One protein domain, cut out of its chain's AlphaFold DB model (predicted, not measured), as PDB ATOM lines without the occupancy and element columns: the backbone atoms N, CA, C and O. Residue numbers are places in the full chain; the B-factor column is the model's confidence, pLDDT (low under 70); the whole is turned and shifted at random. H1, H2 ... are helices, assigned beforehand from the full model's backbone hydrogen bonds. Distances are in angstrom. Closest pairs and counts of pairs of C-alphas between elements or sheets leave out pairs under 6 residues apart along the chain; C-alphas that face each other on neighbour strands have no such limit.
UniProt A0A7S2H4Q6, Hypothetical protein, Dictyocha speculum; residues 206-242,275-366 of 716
ATOM      1  N   VAL A 206     -14.553 -33.974  33.413       47.47
ATOM      2  CA  VAL A 206     -15.824 -34.709  33.565       47.47
ATOM      3  C   VAL A 206     -16.896 -33.839  34.232       47.47
ATOM      4  O   VAL A 206     -18.039 -33.809  33.792       47.47
ATOM      5  N   ALA A 207     -16.526 -33.058  35.247       45.16
ATOM      6  CA  ALA A 207     -17.413 -32.115  35.918       45.16
ATOM      7  C   ALA A 207     -17.827 -30.955  35.000       45.16
ATOM      8  O   ALA A 207     -18.988 -30.565  35.037       45.16
ATOM      9  N   ARG A 208     -16.935 -30.441  34.137       55.03
ATOM     10  CA  ARG A 208     -17.305 -29.469  33.088       55.03
ATOM     11  C   ARG A 208     -18.256 -30.077  32.057       55.03
ATOM     12  O   ARG A 208     -19.171 -29.390  31.622       55.03
ATOM     13  N   LEU A 209     -18.063 -31.346  31.696       50.94
ATOM     14  CA  LEU A 209     -18.931 -32.066  30.765       50.94
ATOM     15  C   LEU A 209     -20.339 -32.261  31.358       50.94
ATOM     16  O   LEU A 209     -21.328 -31.896  30.729       50.94
ATOM     17  N   VAL A 210     -20.430 -32.703  32.618       45.97
ATOM     18  CA  VAL A 210     -21.688 -32.784  33.387       45.97
ATOM     19  C   VAL A 210     -22.328 -31.405  33.593       45.97
ATOM     20  O   VAL A 210     -23.546 -31.277  33.499       45.97
ATOM     21  N   GLN A 211     -21.533 -30.362  33.841       46.16
ATOM     22  CA  GLN A 211     -22.022 -28.993  34.021       46.16
ATOM     23  C   GLN A 211     -22.599 -28.416  32.721       46.16
ATOM     24  O   GLN A 211     -23.667 -27.812  32.766       46.16
ATOM     25  N   ARG A 212     -21.950 -28.637  31.568       51.19
ATOM     26  CA  ARG A 212     -22.478 -28.242  30.250       51.19
ATOM     27  C   ARG A 212     -23.718 -29.049  29.861       51.19
ATOM     28  O   ARG A 212     -24.687 -28.467  29.387       51.19
ATOM     29  N   PHE A 213     -23.734 -30.356  30.134       42.66
ATOM     30  CA  PHE A 213     -24.921 -31.204  29.976       42.66
ATOM     31  C   PHE A 213     -26.110 -30.664  30.794       42.66
ATOM     32  O   PHE A 213     -27.201 -30.482  30.260       42.66
ATOM     33  N   ALA A 214     -25.885 -30.295  32.059       39.84
ATOM     34  CA  ALA A 214     -26.894 -29.671  32.920       39.84
ATOM     35  C   ALA A 214     -27.317 -28.249  32.481       39.84
ATOM     36  O   ALA A 214     -28.314 -27.734  32.981       39.84
ATOM     37  N   GLN A 215     -26.588 -27.620  31.553       44.19
ATOM     38  CA  GLN A 215     -26.912 -26.318  30.955       44.19
ATOM     39  C   GLN A 215     -27.698 -26.438  29.633       44.19
ATOM     40  O   GLN A 215     -28.023 -25.420  29.029       44.19
ATOM     41  N   GLY A 216     -28.032 -27.655  29.181       33.66
ATOM     42  CA  GLY A 216     -29.006 -27.904  28.104       33.66
ATOM     43  C   GLY A 216     -28.566 -27.555  26.675       33.66
ATOM     44  O   GLY A 216     -29.320 -27.803  25.740       33.66
ATOM     45  N   GLY A 217     -27.360 -27.014  26.484       34.78
ATOM     46  CA  GLY A 217     -26.803 -26.631  25.181       34.78
ATOM     47  C   GLY A 217     -25.682 -27.553  24.694       34.78
ATOM     48  O   GLY A 217     -24.691 -27.055  24.173       34.78
ATOM     49  N   PHE A 218     -25.784 -28.862  24.946       38.12
ATOM     50  CA  PHE A 218     -24.688 -29.818  24.752       38.12
ATOM     51  C   PHE A 218     -25.079 -30.906  23.743       38.12
ATOM     52  O   PHE A 218     -25.964 -31.721  24.007       38.12
ATOM     53  N   ASN A 219     -24.423 -30.924  22.584       52.66
ATOM     54  CA  ASN A 219     -24.675 -31.868  21.501       52.66
ATOM     55  C   ASN A 219     -23.751 -33.083  21.672       52.66
ATOM     56  O   ASN A 219     -22.775 -33.266  20.950       52.66
ATOM     57  N   ILE A 220     -24.047 -33.878  22.706       51.84
ATOM     58  CA  ILE A 220     -23.109 -34.778  23.403       51.84
ATOM     59  C   ILE A 220     -22.289 -35.683  22.473       51.84
ATOM     60  O   ILE A 220     -21.121 -35.911  22.759       51.84
ATOM     61  N   GLY A 221     -22.858 -36.197  21.379       50.03
ATOM     62  CA  GLY A 221     -22.113 -37.036  20.433       50.03
ATOM     63  C   GLY A 221     -20.959 -36.291  19.756       50.03
ATOM     64  O   GLY A 221     -19.855 -36.821  19.674       50.03
ATOM     65  N   ASP A 222     -21.197 -35.053  19.325       52.66
ATOM     66  CA  ASP A 222     -20.172 -34.207  18.712       52.66
ATOM     67  C   ASP A 222     -19.274 -33.578  19.781       52.66
ATOM     68  O   ASP A 222     -18.059 -33.639  19.655       52.66
ATOM     69  N   ASP A 223     -19.835 -33.075  20.887       59.38
ATOM     70  CA  ASP A 223     -19.055 -32.469  21.974       59.38
ATOM     71  C   ASP A 223     -18.121 -33.468  22.690       59.38
ATOM     72  O   ASP A 223     -17.022 -33.093  23.102       59.38
ATOM     73  N   VAL A 224     -18.518 -34.738  22.856       55.31
ATOM     74  CA  VAL A 224     -17.646 -35.784  23.428       55.31
ATOM     75  C   VAL A 224     -16.560 -36.174  22.433       55.31
ATOM     76  O   VAL A 224     -15.407 -36.270  22.843       55.31
ATOM     77  N   VAL A 225     -16.880 -36.333  21.142       56.16
ATOM     78  CA  VAL A 225     -15.865 -36.576  20.102       56.16
ATOM     79  C   VAL A 225     -14.882 -35.404  20.040       56.16
ATOM     80  O   VAL A 225     -13.687 -35.621  20.201       56.16
ATOM     81  N   THR A 226     -15.353 -34.157  19.948       64.56
ATOM     82  CA  THR A 226     -14.501 -32.959  19.983       64.56
ATOM     83  C   THR A 226     -13.679 -32.870  21.266       64.56
ATOM     84  O   THR A 226     -12.520 -32.484  21.193       64.56
ATOM     85  N   LEU A 227     -14.193 -33.274  22.432       59.75
ATOM     86  CA  LEU A 227     -13.397 -33.288  23.666       59.75
ATOM     87  C   LEU A 227     -12.387 -34.453  23.717       59.75
ATOM     88  O   LEU A 227     -11.342 -34.315  24.350       59.75
ATOM     89  N   ILE A 228     -12.640 -35.572  23.037       56.28
ATOM     90  CA  ILE A 228     -11.659 -36.650  22.827       56.28
ATOM     91  C   ILE A 228     -10.553 -36.180  21.862       56.28
ATOM     92  O   ILE A 228      -9.375 -36.407  22.147       56.28
ATOM     93  N   THR A 229     -10.905 -35.465  20.786       57.31
ATOM     94  CA  THR A 229      -9.972 -34.905  19.788       57.31
ATOM     95  C   THR A 229      -9.170 -33.712  20.324       57.31
ATOM     96  O   THR A 229      -7.952 -33.708  20.210       57.31
ATOM     97  N   GLU A 230      -9.783 -32.745  21.017       61.88
ATOM     98  CA  GLU A 230      -9.068 -31.623  21.659       61.88
ATOM     99  C   GLU A 230      -8.010 -32.119  22.656       61.88
ATOM    100  O   GLU A 230      -6.951 -31.508  22.809       61.88
ATOM    101  N   ASN A 231      -8.298 -33.206  23.381       54.84
ATOM    102  CA  ASN A 231      -7.315 -33.816  24.270       54.84
ATOM    103  C   ASN A 231      -6.290 -34.664  23.499       54.84
ATOM    104  O   ASN A 231      -5.158 -34.761  23.961       54.84
ATOM    105  N   SER A 232      -6.629 -35.204  22.320       50.72
ATOM    106  CA  SER A 232      -5.662 -35.879  21.443       50.72
ATOM    107  C   SER A 232      -4.623 -34.902  20.902       50.72
ATOM    108  O   SER A 232      -3.431 -35.142  21.052       50.72
ATOM    109  N   GLU A 233      -5.071 -33.768  20.360       53.22
ATOM    110  CA  GLU A 233      -4.211 -32.693  19.856       53.22
ATOM    111  C   GLU A 233      -3.344 -32.091  20.968       53.22
ATOM    112  O   GLU A 233      -2.151 -31.867  20.782       53.22
ATOM    113  N   ARG A 234      -3.905 -31.866  22.164       54.28
ATOM    114  CA  ARG A 234      -3.124 -31.334  23.293       54.28
ATOM    115  C   ARG A 234      -2.059 -32.308  23.786       54.28
ATOM    116  O   ARG A 234      -0.971 -31.851  24.119       54.28
ATOM    117  N   LEU A 235      -2.357 -33.609  23.826       46.28
ATOM    118  CA  LEU A 235      -1.394 -34.629  24.240       46.28
ATOM    119  C   LEU A 235      -0.294 -34.830  23.186       46.28
ATOM    120  O   LEU A 235       0.882 -34.824  23.550       46.28
ATOM    121  N   SER A 236      -0.643 -34.899  21.896       47.16
ATOM    122  CA  SER A 236       0.347 -35.040  20.820       47.16
ATOM    123  C   SER A 236       1.281 -33.827  20.713       47.16
ATOM    124  O   SER A 236       2.484 -34.012  20.534       47.16
ATOM    125  N   ILE A 237       0.774 -32.605  20.918       52.69
ATOM    126  CA  ILE A 237       1.598 -31.386  20.995       52.69
ATOM    127  C   ILE A 237       2.564 -31.441  22.190       52.69
ATOM    128  O   ILE A 237       3.732 -31.071  22.044       52.69
ATOM    129  N   THR A 238       2.130 -31.915  23.368       50.19
ATOM    130  CA  THR A 238       3.053 -32.062  24.508       50.19
ATOM    131  C   THR A 238       4.129 -33.114  24.254       50.19
ATOM    132  O   THR A 238       5.300 -32.813  24.491       50.19
ATOM    133  N   ASP A 239       3.782 -34.281  23.706       46.91
ATOM    134  CA  ASP A 239       4.755 -35.332  23.387       46.91
ATOM    135  C   ASP A 239       5.756 -34.877  22.315       46.91
ATOM    136  O   ASP A 239       6.961 -35.069  22.482       46.91
ATOM    137  N   GLN A 240       5.302 -34.189  21.259       47.62
ATOM    138  CA  GLN A 240       6.199 -33.589  20.264       47.62
ATOM    139  C   GLN A 240       7.163 -32.583  20.908       47.62
ATOM    140  O   GLN A 240       8.370 -32.680  20.692       47.62
ATOM    141  N   SER A 241       6.676 -31.685  21.772       49.72
ATOM    142  CA  SER A 241       7.540 -30.708  22.456       49.72
ATOM    143  C   SER A 241       8.562 -31.355  23.410       49.72
ATOM    144  O   SER A 241       9.689 -30.869  23.545       49.72
ATOM    145  N   ALA A 242       8.210 -32.482  24.039       46.72
ATOM    146  CA  ALA A 242       9.118 -33.267  24.876       46.72
ATOM    147  C   ALA A 242      10.187 -33.988  24.031       46.72
ATOM    148  O   ALA A 242      11.368 -33.989  24.383       46.72
ATOM    149  N   GLN A 275      -0.444 -45.144  19.814       65.75
ATOM    150  CA  GLN A 275      -1.025 -46.271  20.551       65.75
ATOM    151  C   GLN A 275      -1.260 -45.939  22.037       65.75
ATOM    152  O   GLN A 275      -2.328 -46.232  22.576       65.75
ATOM    153  N   ASN A 276      -0.304 -45.273  22.699       73.12
ATOM    154  CA  ASN A 276      -0.476 -44.806  24.081       73.12
ATOM    155  C   ASN A 276      -1.602 -43.765  24.210       73.12
ATOM    156  O   ASN A 276      -2.346 -43.768  25.196       73.12
ATOM    157  N   LEU A 277      -1.766 -42.898  23.208       73.31
ATOM    158  CA  LEU A 277      -2.835 -41.907  23.169       73.31
ATOM    159  C   LEU A 277      -4.218 -42.563  23.041       73.31
ATOM    160  O   LEU A 277      -5.128 -42.205  23.790       73.31
ATOM    161  N   ALA A 278      -4.360 -43.571  22.178       70.50
ATOM    162  CA  ALA A 278      -5.598 -44.337  22.032       70.50
ATOM    163  C   ALA A 278      -5.970 -45.107  23.317       70.50
ATOM    164  O   ALA A 278      -7.123 -45.050  23.752       70.50
ATOM    165  N   MET A 279      -4.987 -45.730  23.986       70.94
ATOM    166  CA  MET A 279      -5.160 -46.353  25.313       70.94
ATOM    167  C   MET A 279      -5.649 -45.347  26.363       70.94
ATOM    168  O   MET A 279      -6.575 -45.636  27.125       70.94
ATOM    169  N   SER A 280      -5.085 -44.135  26.371       75.19
ATOM    170  CA  SER A 280      -5.527 -43.046  27.250       75.19
ATOM    171  C   SER A 280      -6.971 -42.611  26.954       75.19
ATOM    172  O   SER A 280      -7.776 -42.458  27.876       75.19
ATOM    173  N   GLN A 281      -7.341 -42.480  25.675       71.56
ATOM    174  CA  GLN A 281      -8.692 -42.101  25.251       71.56
ATOM    175  C   GLN A 281      -9.746 -43.154  25.613       71.56
ATOM    176  O   GLN A 281     -10.768 -42.803  26.203       71.56
ATOM    177  N   CYS A 282      -9.507 -44.438  25.331       73.31
ATOM    178  CA  CYS A 282     -10.471 -45.493  25.656       73.31
ATOM    179  C   CYS A 282     -10.610 -45.666  27.173       73.31
ATOM    180  O   CYS A 282     -11.730 -45.715  27.683       73.31
ATOM    181  N   SER A 283      -9.497 -45.625  27.918       77.81
ATOM    182  CA  SER A 283      -9.524 -45.610  29.386       77.81
ATOM    183  C   SER A 283     -10.311 -44.413  29.940       77.81
ATOM    184  O   SER A 283     -11.094 -44.574  30.878       77.81
ATOM    185  N   PHE A 284     -10.183 -43.224  29.336       76.00
ATOM    186  CA  PHE A 284     -10.967 -42.045  29.710       76.00
ATOM    187  C   PHE A 284     -12.466 -42.208  29.429       76.00
ATOM    188  O   PHE A 284     -13.272 -41.862  30.293       76.00
ATOM    189  N   VAL A 285     -12.865 -42.745  28.270       72.62
ATOM    190  CA  VAL A 285     -14.291 -42.946  27.942       72.62
ATOM    191  C   VAL A 285     -14.918 -44.025  28.827       72.62
ATOM    192  O   VAL A 285     -16.017 -43.818  29.345       72.62
ATOM    193  N   LEU A 286     -14.205 -45.123  29.093       77.00
ATOM    194  CA  LEU A 286     -14.643 -46.169  30.020       77.00
ATOM    195  C   LEU A 286     -14.767 -45.633  31.459       77.00
ATOM    196  O   LEU A 286     -15.813 -45.809  32.083       77.00
ATOM    197  N   HIS A 287     -13.794 -44.863  31.959       79.31
ATOM    198  CA  HIS A 287     -13.931 -44.194  33.261       79.31
ATOM    199  C   HIS A 287     -15.003 -43.086  33.275       79.31
ATOM    200  O   HIS A 287     -15.577 -42.819  34.331       79.31
ATOM    201  N   CYS A 288     -15.338 -42.455  32.142       73.50
ATOM    202  CA  CYS A 288     -16.489 -41.549  32.054       73.50
ATOM    203  C   CYS A 288     -17.814 -42.312  32.154       73.50
ATOM    204  O   CYS A 288     -18.682 -41.898  32.924       73.50
ATOM    205  N   LEU A 289     -17.958 -43.434  31.440       72.62
ATOM    206  CA  LEU A 289     -19.100 -44.347  31.560       72.62
ATOM    207  C   LEU A 289     -19.262 -44.836  33.007       72.62
ATOM    208  O   LEU A 289     -20.353 -44.730  33.565       72.62
ATOM    209  N   GLU A 290     -18.175 -45.285  33.642       78.56
ATOM    210  CA  GLU A 290     -18.161 -45.703  35.046       78.56
ATOM    211  C   GLU A 290     -18.564 -44.560  35.992       78.56
ATOM    212  O   GLU A 290     -19.502 -44.713  36.777       78.56
ATOM    213  N   TYR A 291     -17.901 -43.400  35.911       75.50
ATOM    214  CA  TYR A 291     -18.160 -42.257  36.793       75.50
ATOM    215  C   TYR A 291     -19.609 -41.780  36.695       75.50
ATOM    216  O   TYR A 291     -20.270 -41.558  37.714       75.50
ATOM    217  N   LEU A 292     -20.106 -41.625  35.465       66.31
ATOM    218  CA  LEU A 292     -21.467 -41.178  35.202       66.31
ATOM    219  C   LEU A 292     -22.465 -42.223  35.697       66.31
ATOM    220  O   LEU A 292     -23.411 -41.864  36.395       66.31
ATOM    221  N   TYR A 293     -22.218 -43.512  35.456       67.50
ATOM    222  CA  TYR A 293     -23.079 -44.573  35.964       67.50
ATOM    223  C   TYR A 293     -23.143 -44.616  37.499       67.50
ATOM    224  O   TYR A 293     -24.240 -44.674  38.059       67.50
ATOM    225  N   VAL A 294     -22.001 -44.534  38.192       66.69
ATOM    226  CA  VAL A 294     -21.943 -44.476  39.664       66.69
ATOM    227  C   VAL A 294     -22.736 -43.268  40.178       66.69
ATOM    228  O   VAL A 294     -23.652 -43.434  40.987       66.69
ATOM    229  N   ARG A 295     -22.489 -42.072  39.623       65.56
ATOM    230  CA  ARG A 295     -23.224 -40.838  39.959       65.56
ATOM    231  C   ARG A 295     -24.733 -40.932  39.725       65.56
ATOM    232  O   ARG A 295     -25.502 -40.420  40.540       65.56
ATOM    233  N   PHE A 296     -25.171 -41.556  38.633       62.25
ATOM    234  CA  PHE A 296     -26.595 -41.702  38.314       62.25
ATOM    235  C   PHE A 296     -27.304 -42.766  39.169       62.25
ATOM    236  O   PHE A 296     -28.529 -42.706  39.311       62.25
ATOM    237  N   ASN A 297     -26.563 -43.700  39.774       56.69
ATOM    238  CA  ASN A 297     -27.110 -44.729  40.660       56.69
ATOM    239  C   ASN A 297     -27.426 -44.200  42.067       56.69
ATOM    240  O   ASN A 297     -28.511 -44.454  42.595       56.69
ATOM    241  N   ASP A 298     -26.503 -43.435  42.658       60.59
ATOM    242  CA  ASP A 298     -26.649 -42.919  44.028       60.59
ATOM    243  C   ASP A 298     -27.886 -42.011  44.169       60.59
ATOM    244  O   ASP A 298     -28.603 -42.038  45.174       60.59
ATOM    245  N   HIS A 299     -28.221 -41.258  43.119       50.12
ATOM    246  CA  HIS A 299     -29.446 -40.466  43.048       50.12
ATOM    247  C   HIS A 299     -30.648 -41.303  42.572       50.12
ATOM    248  O   HIS A 299     -31.151 -41.114  41.469       50.12
ATOM    249  N   ARG A 300     -31.166 -42.197  43.428       50.94
ATOM    250  CA  ARG A 300     -32.265 -43.173  43.175       50.94
ATOM    251  C   ARG A 300     -33.595 -42.680  42.544       50.94
ATOM    252  O   ARG A 300     -34.500 -43.491  42.376       50.94
ATOM    253  N   ARG A 301     -33.780 -41.402  42.191       44.06
ATOM    254  CA  ARG A 301     -35.038 -40.848  41.632       44.06
ATOM    255  C   ARG A 301     -34.870 -40.325  40.196       44.06
ATOM    256  O   ARG A 301     -33.752 -40.022  39.804       44.06
ATOM    257  N   SER A 302     -35.995 -40.246  39.473       45.41
ATOM    258  CA  SER A 302     -36.184 -39.810  38.070       45.41
ATOM    259  C   SER A 302     -35.486 -40.624  36.958       45.41
ATOM    260  O   SER A 302     -34.512 -41.346  37.184       45.41
ATOM    261  N   GLY A 303     -36.079 -40.537  35.757       50.75
ATOM    262  CA  GLY A 303     -35.769 -41.317  34.552       50.75
ATOM    263  C   GLY A 303     -34.693 -40.829  33.553       50.75
ATOM    264  O   GLY A 303     -34.264 -41.701  32.802       50.75
ATOM    265  N   PRO A 304     -34.175 -39.571  33.538       54.56
ATOM    266  CA  PRO A 304     -33.198 -39.078  32.530       54.56
ATOM    267  C   PRO A 304     -31.834 -39.802  32.426       54.56
ATOM    268  O   PRO A 304     -30.887 -39.310  31.816       54.56
ATOM    269  N   LYS A 305     -31.682 -40.937  33.109       63.22
ATOM    270  CA  LYS A 305     -30.434 -41.688  33.288       63.22
ATOM    271  C   LYS A 305     -30.213 -42.725  32.195       63.22
ATOM    272  O   LYS A 305     -29.067 -42.998  31.850       63.22
ATOM    273  N   LEU A 306     -31.298 -43.320  31.684       64.19
ATOM    274  CA  LEU A 306     -31.204 -44.276  30.578       64.19
ATOM    275  C   LEU A 306     -30.701 -43.564  29.319       64.19
ATOM    276  O   LEU A 306     -29.851 -44.102  28.614       64.19
ATOM    277  N   ASP A 307     -31.172 -42.334  29.113       71.38
ATOM    278  CA  ASP A 307     -30.778 -41.456  28.014       71.38
ATOM    279  C   ASP A 307     -29.289 -41.120  28.110       71.38
ATOM    280  O   ASP A 307     -28.549 -41.352  27.161       71.38
ATOM    281  N   ALA A 308     -28.807 -40.681  29.279       74.38
ATOM    282  CA  ALA A 308     -27.386 -40.394  29.481       74.38
ATOM    283  C   ALA A 308     -26.490 -41.614  29.180       74.38
ATOM    284  O   ALA A 308     -25.511 -41.485  28.446       74.38
ATOM    285  N   ALA A 309     -26.843 -42.807  29.672       75.06
ATOM    286  CA  ALA A 309     -26.105 -44.037  29.371       75.06
ATOM    287  C   ALA A 309     -26.172 -44.421  27.879       75.06
ATOM    288  O   ALA A 309     -25.159 -44.794  27.292       75.06
ATOM    289  N   HIS A 310     -27.347 -44.295  27.251       81.75
ATOM    290  CA  HIS A 310     -27.526 -44.537  25.821       81.75
ATOM    291  C   HIS A 310     -26.667 -43.586  24.979       81.75
ATOM    292  O   HIS A 310     -25.994 -44.036  24.059       81.75
ATOM    293  N   ILE A 311     -26.668 -42.288  25.293       81.38
ATOM    294  CA  ILE A 311     -25.963 -41.264  24.517       81.38
ATOM    295  C   ILE A 311     -24.442 -41.422  24.650       81.38
ATOM    296  O   ILE A 311     -23.746 -41.303  23.648       81.38
ATOM    297  N   LEU A 312     -23.922 -41.752  25.839       80.19
ATOM    298  CA  LEU A 312     -22.492 -42.045  26.023       80.19
ATOM    299  C   LEU A 312     -22.042 -43.256  25.193       80.19
ATOM    300  O   LEU A 312     -20.974 -43.222  24.592       80.19
ATOM    301  N   ILE A 313     -22.866 -44.305  25.129       84.88
ATOM    302  CA  ILE A 313     -22.576 -45.496  24.322       84.88
ATOM    303  C   ILE A 313     -22.687 -45.182  22.826       84.88
ATOM    304  O   ILE A 313     -21.815 -45.587  22.073       84.88
ATOM    305  N   SER A 314     -23.671 -44.385  22.396       86.31
ATOM    306  CA  SER A 314     -23.752 -43.890  21.010       86.31
ATOM    307  C   SER A 314     -22.585 -42.958  20.634       86.31
ATOM    308  O   SER A 314     -22.182 -42.927  19.475       86.31
ATOM    309  N   ALA A 315     -22.016 -42.215  21.590       82.50
ATOM    310  CA  ALA A 315     -20.817 -41.402  21.380       82.50
ATOM    311  C   ALA A 315     -19.541 -42.261  21.298       82.50
ATOM    312  O   ALA A 315     -18.680 -41.976  20.472       82.50
ATOM    313  N   LEU A 316     -19.438 -43.331  22.097       84.75
ATOM    314  CA  LEU A 316     -18.371 -44.332  21.982       84.75
ATOM    315  C   LEU A 316     -18.462 -45.102  20.655       84.75
ATOM    316  O   LEU A 316     -17.444 -45.276  20.002       84.75
ATOM    317  N   GLU A 317     -19.662 -45.499  20.230       89.94
ATOM    318  CA  GLU A 317     -19.928 -46.138  18.931       89.94
ATOM    319  C   GLU A 317     -19.460 -45.232  17.787       89.94
ATOM    320  O   GLU A 317     -18.583 -45.617  17.020       89.94
ATOM    321  N   LYS A 318     -19.877 -43.957  17.789       87.88
ATOM    322  CA  LYS A 318     -19.371 -42.954  16.840       87.88
ATOM    323  C   LYS A 318     -17.848 -42.768  16.910       87.88
ATOM    324  O   LYS A 318     -17.237 -42.549  15.869       87.88
ATOM    325  N   ALA A 319     -17.224 -42.827  18.087       82.50
ATOM    326  CA  ALA A 319     -15.768 -42.698  18.235       82.50
ATOM    327  C   ALA A 319     -15.003 -43.926  17.704       82.50
ATOM    328  O   ALA A 319     -13.950 -43.761  17.094       82.50
ATOM    329  N   VAL A 320     -15.541 -45.135  17.889       87.75
ATOM    330  CA  VAL A 320     -15.014 -46.389  17.322       87.75
ATOM    331  C   VAL A 320     -15.167 -46.403  15.798       87.75
ATOM    332  O   VAL A 320     -14.211 -46.727  15.098       87.75
ATOM    333  N   ASP A 321     -16.321 -45.981  15.273       88.81
ATOM    334  CA  ASP A 321     -16.595 -45.930  13.828       88.81
ATOM    335  C   ASP A 321     -15.755 -44.873  13.088       88.81
ATOM    336  O   ASP A 321     -15.479 -45.014  11.895       88.81
ATOM    337  N   THR A 322     -15.375 -43.783  13.767       90.00
ATOM    338  CA  THR A 322     -14.646 -42.655  13.154       90.00
ATOM    339  C   THR A 322     -13.136 -42.687  13.376       90.00
ATOM    340  O   THR A 322     -12.423 -41.989  12.654       90.00
ATOM    341  N   ASN A 323     -12.627 -43.475  14.331       86.75
ATOM    342  CA  ASN A 323     -11.200 -43.542  14.639       86.75
ATOM    343  C   ASN A 323     -10.701 -45.003  14.771       86.75
ATOM    344  O   ASN A 323     -10.996 -45.666  15.771       86.75
ATOM    345  N   PRO A 324      -9.885 -45.504  13.819       89.56
ATOM    346  CA  PRO A 324      -9.382 -46.877  13.847       89.56
ATOM    347  C   PRO A 324      -8.400 -47.144  14.999       89.56
ATOM    348  O   PRO A 324      -8.271 -48.294  15.418       89.56
ATOM    349  N   ASP A 325      -7.749 -46.121  15.562       87.38
ATOM    350  CA  ASP A 325      -6.887 -46.286  16.738       87.38
ATOM    351  C   ASP A 325      -7.737 -46.557  17.993       87.38
ATOM    352  O   ASP A 325      -7.395 -47.414  18.810       87.38
ATOM    353  N   VAL A 326      -8.896 -45.894  18.111       84.88
ATOM    354  CA  VAL A 326      -9.896 -46.152  19.167       84.88
ATOM    355  C   VAL A 326     -10.503 -47.544  18.993       84.88
ATOM    356  O   VAL A 326     -10.598 -48.282  19.970       84.88
ATOM    357  N   GLN A 327     -10.838 -47.954  17.764       91.06
ATOM    358  CA  GLN A 327     -11.289 -49.323  17.485       91.06
ATOM    359  C   GLN A 327     -10.227 -50.364  17.880       91.06
ATOM    360  O   GLN A 327     -10.530 -51.307  18.610       91.06
ATOM    361  N   THR A 328      -8.976 -50.175  17.451       90.94
ATOM    362  CA  THR A 328      -7.850 -51.076  17.761       90.94
ATOM    363  C   THR A 328      -7.593 -51.156  19.265       90.94
ATOM    364  O   THR A 328      -7.316 -52.230  19.795       90.94
ATOM    365  N   CYS A 329      -7.729 -50.036  19.977       89.81
ATOM    366  CA  CYS A 329      -7.595 -49.993  21.424       89.81
ATOM    367  C   CYS A 329      -8.752 -50.699  22.150       89.81
ATOM    368  O   CYS A 329      -8.498 -51.511  23.039       89.81
ATOM    369  N   MET A 330     -10.008 -50.466  21.757       88.12
ATOM    370  CA  MET A 330     -11.173 -51.123  22.368       88.12
ATOM    371  C   MET A 330     -11.133 -52.654  22.233       88.12
ATOM    372  O   MET A 330     -11.634 -53.346  23.113       88.12
ATOM    373  N   MET A 331     -10.483 -53.172  21.183       90.69
ATOM    374  CA  MET A 331     -10.256 -54.605  20.925       90.69
ATOM    375  C   MET A 331      -9.166 -55.247  21.812       90.69
ATOM    376  O   MET A 331      -8.904 -56.441  21.685       90.69
ATOM    377  N   THR A 332      -8.498 -54.488  22.692       92.88
ATOM    378  CA  THR A 332      -7.485 -55.034  23.619       92.88
ATOM    379  C   THR A 332      -8.118 -55.806  24.779       92.88
ATOM    380  O   THR A 332      -9.158 -55.407  25.301       92.88
ATOM    381  N   GLU A 333      -7.447 -56.860  25.258       92.62
ATOM    382  CA  GLU A 333      -7.898 -57.655  26.417       92.62
ATOM    383  C   GLU A 333      -8.118 -56.792  27.677       92.62
ATOM    384  O   GLU A 333      -9.081 -57.003  28.412       92.62
ATOM    385  N   GLU A 334      -7.288 -55.761  27.900       89.88
ATOM    386  CA  GLU A 334      -7.486 -54.800  28.999       89.88
ATOM    387  C   GLU A 334      -8.794 -54.005  28.851       89.88
ATOM    388  O   GLU A 334      -9.530 -53.837  29.825       89.88
ATOM    389  N   SER A 335      -9.111 -53.533  27.640       87.56
ATOM    390  CA  SER A 335     -10.343 -52.779  27.367       87.56
ATOM    391  C   SER A 335     -11.582 -53.675  27.418       87.56
ATOM    392  O   SER A 335     -12.615 -53.262  27.950       87.56
ATOM    393  N   GLN A 336     -11.467 -54.927  26.966       92.75
ATOM    394  CA  GLN A 336     -12.497 -55.957  27.106       92.75
ATOM    395  C   GLN A 336     -12.791 -56.266  28.571       92.75
ATOM    396  O   GLN A 336     -13.945 -56.162  28.991       92.75
ATOM    397  N   GLN A 337     -11.768 -56.563  29.379       93.75
ATOM    398  CA  GLN A 337     -11.960 -56.820  30.805       93.75
ATOM    399  C   GLN A 337     -12.530 -55.590  31.524       93.75
ATOM    400  O   GLN A 337     -13.413 -55.733  32.364       93.75
ATOM    401  N   HIS A 338     -12.106 -54.373  31.169       88.94
ATOM    402  CA  HIS A 338     -12.661 -53.148  31.747       88.94
ATOM    403  C   HIS A 338     -14.145 -52.948  31.370       88.94
ATOM    404  O   HIS A 338     -14.954 -52.578  32.224       88.94
ATOM    405  N   ALA A 339     -14.543 -53.233  30.124       88.50
ATOM    406  CA  ALA A 339     -15.945 -53.200  29.702       88.50
ATOM    407  C   ALA A 339     -16.795 -54.265  30.426       88.50
ATOM    408  O   ALA A 339     -17.906 -53.965  30.871       88.50
ATOM    409  N   ILE A 340     -16.254 -55.473  30.612       91.56
ATOM    410  CA  ILE A 340     -16.855 -56.561  31.404       91.56
ATOM    411  C   ILE A 340     -17.046 -56.127  32.865       91.56
ATOM    412  O   ILE A 340     -18.149 -56.242  33.404       91.56
ATOM    413  N   ASP A 341     -16.020 -55.547  33.488       91.31
ATOM    414  CA  ASP A 341     -16.061 -54.999  34.847       91.31
ATOM    415  C   ASP A 341     -17.141 -53.918  35.009       91.31
ATOM    416  O   ASP A 341     -17.898 -53.933  35.984       91.31
ATOM    417  N   ILE A 342     -17.249 -52.995  34.046       86.88
ATOM    418  CA  ILE A 342     -18.310 -51.980  34.016       86.88
ATOM    419  C   ILE A 342     -19.686 -52.650  33.918       86.88
ATOM    420  O   ILE A 342     -20.580 -52.328  34.701       86.88
ATOM    421  N   VAL A 343     -19.872 -53.623  33.022       88.38
ATOM    422  CA  VAL A 343     -21.154 -54.326  32.863       88.38
ATOM    423  C   VAL A 343     -21.546 -55.106  34.123       88.38
ATOM    424  O   VAL A 343     -22.701 -55.017  34.551       88.38
ATOM    425  N   HIS A 344     -20.598 -55.769  34.792       90.44
ATOM    426  CA  HIS A 344     -20.830 -56.432  36.080       90.44
ATOM    427  C   HIS A 344     -21.184 -55.456  37.217       90.44
ATOM    428  O   HIS A 344     -21.912 -55.833  38.137       90.44
ATOM    429  N   ARG A 345     -20.733 -54.193  37.152       86.19
ATOM    430  CA  ARG A 345     -21.130 -53.112  38.080       86.19
ATOM    431  C   ARG A 345     -22.501 -52.504  37.728       86.19
ATOM    432  O   ARG A 345     -23.187 -52.006  38.624       86.19
ATOM    433  N   ILE A 346     -22.916 -52.564  36.456       81.38
ATOM    434  CA  ILE A 346     -24.178 -52.003  35.933       81.38
ATOM    435  C   ILE A 346     -25.381 -52.938  36.134       81.38
ATOM    436  O   ILE A 346     -26.405 -52.542  36.700       81.38
ATOM    437  N   LEU A 347     -25.285 -54.182  35.666       82.81
ATOM    438  CA  LEU A 347     -26.436 -55.090  35.578       82.81
ATOM    439  C   LEU A 347     -27.016 -55.622  36.907       82.81
ATOM    440  O   LEU A 347     -28.144 -56.114  36.890       82.81
ATOM    441  N   PRO A 348     -26.383 -55.487  38.088       79.81
ATOM    442  CA  PRO A 348     -27.084 -55.734  39.347       79.81
ATOM    443  C   PRO A 348     -28.117 -54.653  39.719       79.81
ATOM    444  O   PRO A 348     -28.858 -54.854  40.678       79.81
ATOM    445  N   ARG A 349     -28.130 -53.480  39.056       67.75
ATOM    446  CA  ARG A 349     -28.775 -52.265  39.609       67.75
ATOM    447  C   ARG A 349     -29.784 -51.540  38.713       67.75
ATOM    448  O   ARG A 349     -30.590 -50.784  39.248       67.75
ATOM    449  N   ALA A 350     -29.749 -51.706  37.391       61.75
ATOM    450  CA  ALA A 350     -30.666 -51.002  36.484       61.75
ATOM    451  C   ALA A 350     -30.948 -51.811  35.207       61.75
ATOM    452  O   ALA A 350     -30.048 -52.486  34.716       61.75
ATOM    453  N   ALA A 351     -32.161 -51.678  34.651       68.69
ATOM    454  CA  ALA A 351     -32.750 -52.512  33.586       68.69
ATOM    455  C   ALA A 351     -32.143 -52.354  32.159       68.69
ATOM    456  O   ALA A 351     -32.857 -52.378  31.158       68.69
ATOM    457  N   VAL A 352     -30.827 -52.148  32.046       85.25
ATOM    458  CA  VAL A 352     -30.139 -51.531  30.890       85.25
ATOM    459  C   VAL A 352     -29.422 -52.555  29.972       85.25
ATOM    460  O   VAL A 352     -28.306 -52.328  29.503       85.25
ATOM    461  N   LEU A 353     -30.044 -53.719  29.729       89.69
ATOM    462  CA  LEU A 353     -29.435 -54.871  29.024       89.69
ATOM    463  C   LEU A 353     -28.994 -54.592  27.574       89.69
ATOM    464  O   LEU A 353     -27.943 -55.077  27.158       89.69
ATOM    465  N   SER A 354     -29.759 -53.828  26.786       90.62
ATOM    466  CA  SER A 354     -29.409 -53.571  25.377       90.62
ATOM    467  C   SER A 354     -28.209 -52.630  25.233       90.62
ATOM    468  O   SER A 354     -27.383 -52.818  24.340       90.62
ATOM    469  N   GLN A 355     -28.054 -51.678  26.153       89.75
ATOM    470  CA  GLN A 355     -26.864 -50.845  26.289       89.75
ATOM    471  C   GLN A 355     -25.651 -51.664  26.751       89.75
ATOM    472  O   GLN A 355     -24.580 -51.521  26.172       89.75
ATOM    473  N   ALA A 356     -25.813 -52.560  27.735       90.75
ATOM    474  CA  ALA A 356     -24.734 -53.456  28.160       90.75
ATOM    475  C   ALA A 356     -24.251 -54.353  27.005       90.75
ATOM    476  O   ALA A 356     -23.048 -54.495  26.804       90.75
ATOM    477  N   ARG A 357     -25.173 -54.870  26.177       94.62
ATOM    478  CA  ARG A 357     -24.828 -55.586  24.938       94.62
ATOM    479  C   ARG A 357     -24.040 -54.710  23.959       94.62
ATOM    480  O   ARG A 357     -23.014 -55.164  23.469       94.62
ATOM    481  N   ARG A 358     -24.485 -53.474  23.684       93.06
ATOM    482  CA  ARG A 358     -23.745 -52.537  22.811       93.06
ATOM    483  C   ARG A 358     -22.333 -52.275  23.338       93.06
ATOM    484  O   ARG A 358     -21.392 -52.371  22.567       93.06
ATOM    485  N   LEU A 359     -22.164 -52.036  24.641       90.69
ATOM    486  CA  LEU A 359     -20.848 -51.778  25.239       90.69
ATOM    487  C   LEU A 359     -19.875 -52.966  25.104       90.69
ATOM    488  O   LEU A 359     -18.709 -52.749  24.793       90.69
ATOM    489  N   LEU A 360     -20.342 -54.205  25.292       93.00
ATOM    490  CA  LEU A 360     -19.499 -55.400  25.126       93.00
ATOM    491  C   LEU A 360     -19.120 -55.636  23.654       93.00
ATOM    492  O   LEU A 360     -17.953 -55.892  23.362       93.00
ATOM    493  N   LEU A 361     -20.065 -55.463  22.721       93.56
ATOM    494  CA  LEU A 361     -19.789 -55.547  21.281       93.56
ATOM    495  C   LEU A 361     -18.809 -54.452  20.815       93.56
ATOM    496  O   LEU A 361     -17.954 -54.717  19.975       93.56
ATOM    497  N   LEU A 362     -18.881 -53.243  21.389       91.12
ATOM    498  CA  LEU A 362     -17.934 -52.150  21.123       91.12
ATOM    499  C   LEU A 362     -16.525 -52.417  21.667       91.12
ATOM    500  O   LEU A 362     -15.566 -51.878  21.126       91.12
ATOM    501  N   ALA A 363     -16.383 -53.269  22.685       90.44
ATOM    502  CA  ALA A 363     -15.091 -53.800  23.123       90.44
ATOM    503  C   ALA A 363     -14.588 -54.969  22.247       90.44
ATOM    504  O   ALA A 363     -13.575 -55.594  22.547       90.44
ATOM    505  N   GLY A 364     -15.288 -55.314  21.162       92.44
ATOM    506  CA  GLY A 364     -14.881 -56.396  20.266       92.44
ATOM    507  C   GLY A 364     -15.142 -57.807  20.795       92.44
ATOM    508  O   GLY A 364     -14.730 -58.772  20.153       92.44
ATOM    509  N   LEU A 365     -15.840 -57.956  21.927       93.38
ATOM    510  CA  LEU A 365     -16.298 -59.269  22.382       93.38
ATOM    511  C   LEU A 365     -17.274 -59.839  21.356       93.38
ATOM    512  O   LEU A 365     -18.179 -59.143  20.885       93.38
ATOM    513  N   SER A 366     -17.124 -61.119  21.020       94.00
ATOM    514  CA  SER A 366     -18.014 -61.735  20.043       94.00
ATOM    515  C   SER A 366     -19.452 -61.788  20.576       94.00
ATOM    516  O   SER A 366     -19.708 -61.694  21.782       94.00
TER     517      SER A 366
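What this domain is: This is residues 206 to 242 and 275 to 366 of the 716 residues of the protein "Hypothetical protein" of Dictyocha speculum (UniProt A0A7S2H4Q6). Four helices, H3, H4, H6 and H7, form an up-and-down bundle, each running against the one before it, made of two helical hairpins set one on the other. H2 crosses the side of the H3-H4 hairpin that is turned away from H6 and H7, and its residues 237 to 242 stick out; H1 folds back near H2 and H3, while short H5 joins the hairpins at one end. The printed part has 129 residues with seven named helices, H1 to H7 in order, and no named strand; the class is all helix. It is compact, with a radius of gyration of the C-alphas of 14.8 A and spans of 48 by 38 by 22 A.

How they stand to each other: H1, residues 206 to 213, is close to but not clearly touching H2, residues 220 to 242; their closest C-alphas, Phe 213 and Ile 220, are 7.7 A apart. With residues 228 to 236 alone, H2 touches H3, residues 275 to 298, at a steep tilt of 42 degrees, closest at C-alphas 228 and 281, 6.7 A. With residues 220 to 225 alone, H2 touches H4, residues 305 to 322, where C-alphas 221 and 315 come closest at 4.7 A. H3 and H4 form a hairpin at a shallow tilt of 10 degrees; C-alphas 296 and 305, their closest, are 6.3 A apart. H5, residues 324 to 330, touches H3, closest at C-alphas 278 and 326, 5.5 A, but touches H4 only at the corner, closest at C-alphas 320 and 327, 4.7 A. H6, residues 333 to 346, touches H3 the same way at 6 degrees, a shallow tilt, closest at C-alphas 290 and 342, 6.4 A. H7, residues 353 to 362, forms a hairpin with H6, closest at C-alphas 343 and 356, 6.0 A, and touches H4, closest at C-alphas 310 and 355, 6.4 A. H3 and H7 are apart, as are H4 and H6. In each of the seven helices, every O i to N i+4 pair is within hydrogen-bond range.

Where its parts are: H1 begins at C-alpha 206, (-15.824, -34.709, 33.565). From first to last C-alpha, H2 measures 32.3 A, H3 34.9 A, H4 25.6 A and H6 19.7 A. H3 begins at (-1.025, -46.271, 20.551), and H7 ends at C-alpha 362, (-17.934, -52.150, 21.123).

The domain as a whole: The C-alphas farthest apart, Ala 242 and Arg 301, are 47.8 A apart. Residues 243 to 274 are not printed; C-alphas 242 and 275 are 17.0 A apart across this cut. Of the links printed whole, none is long. Mean pLDDT of the printed part is 71.2, and residues 206 to 242, 275, 292 to 306 and 349 to 351 are under 70.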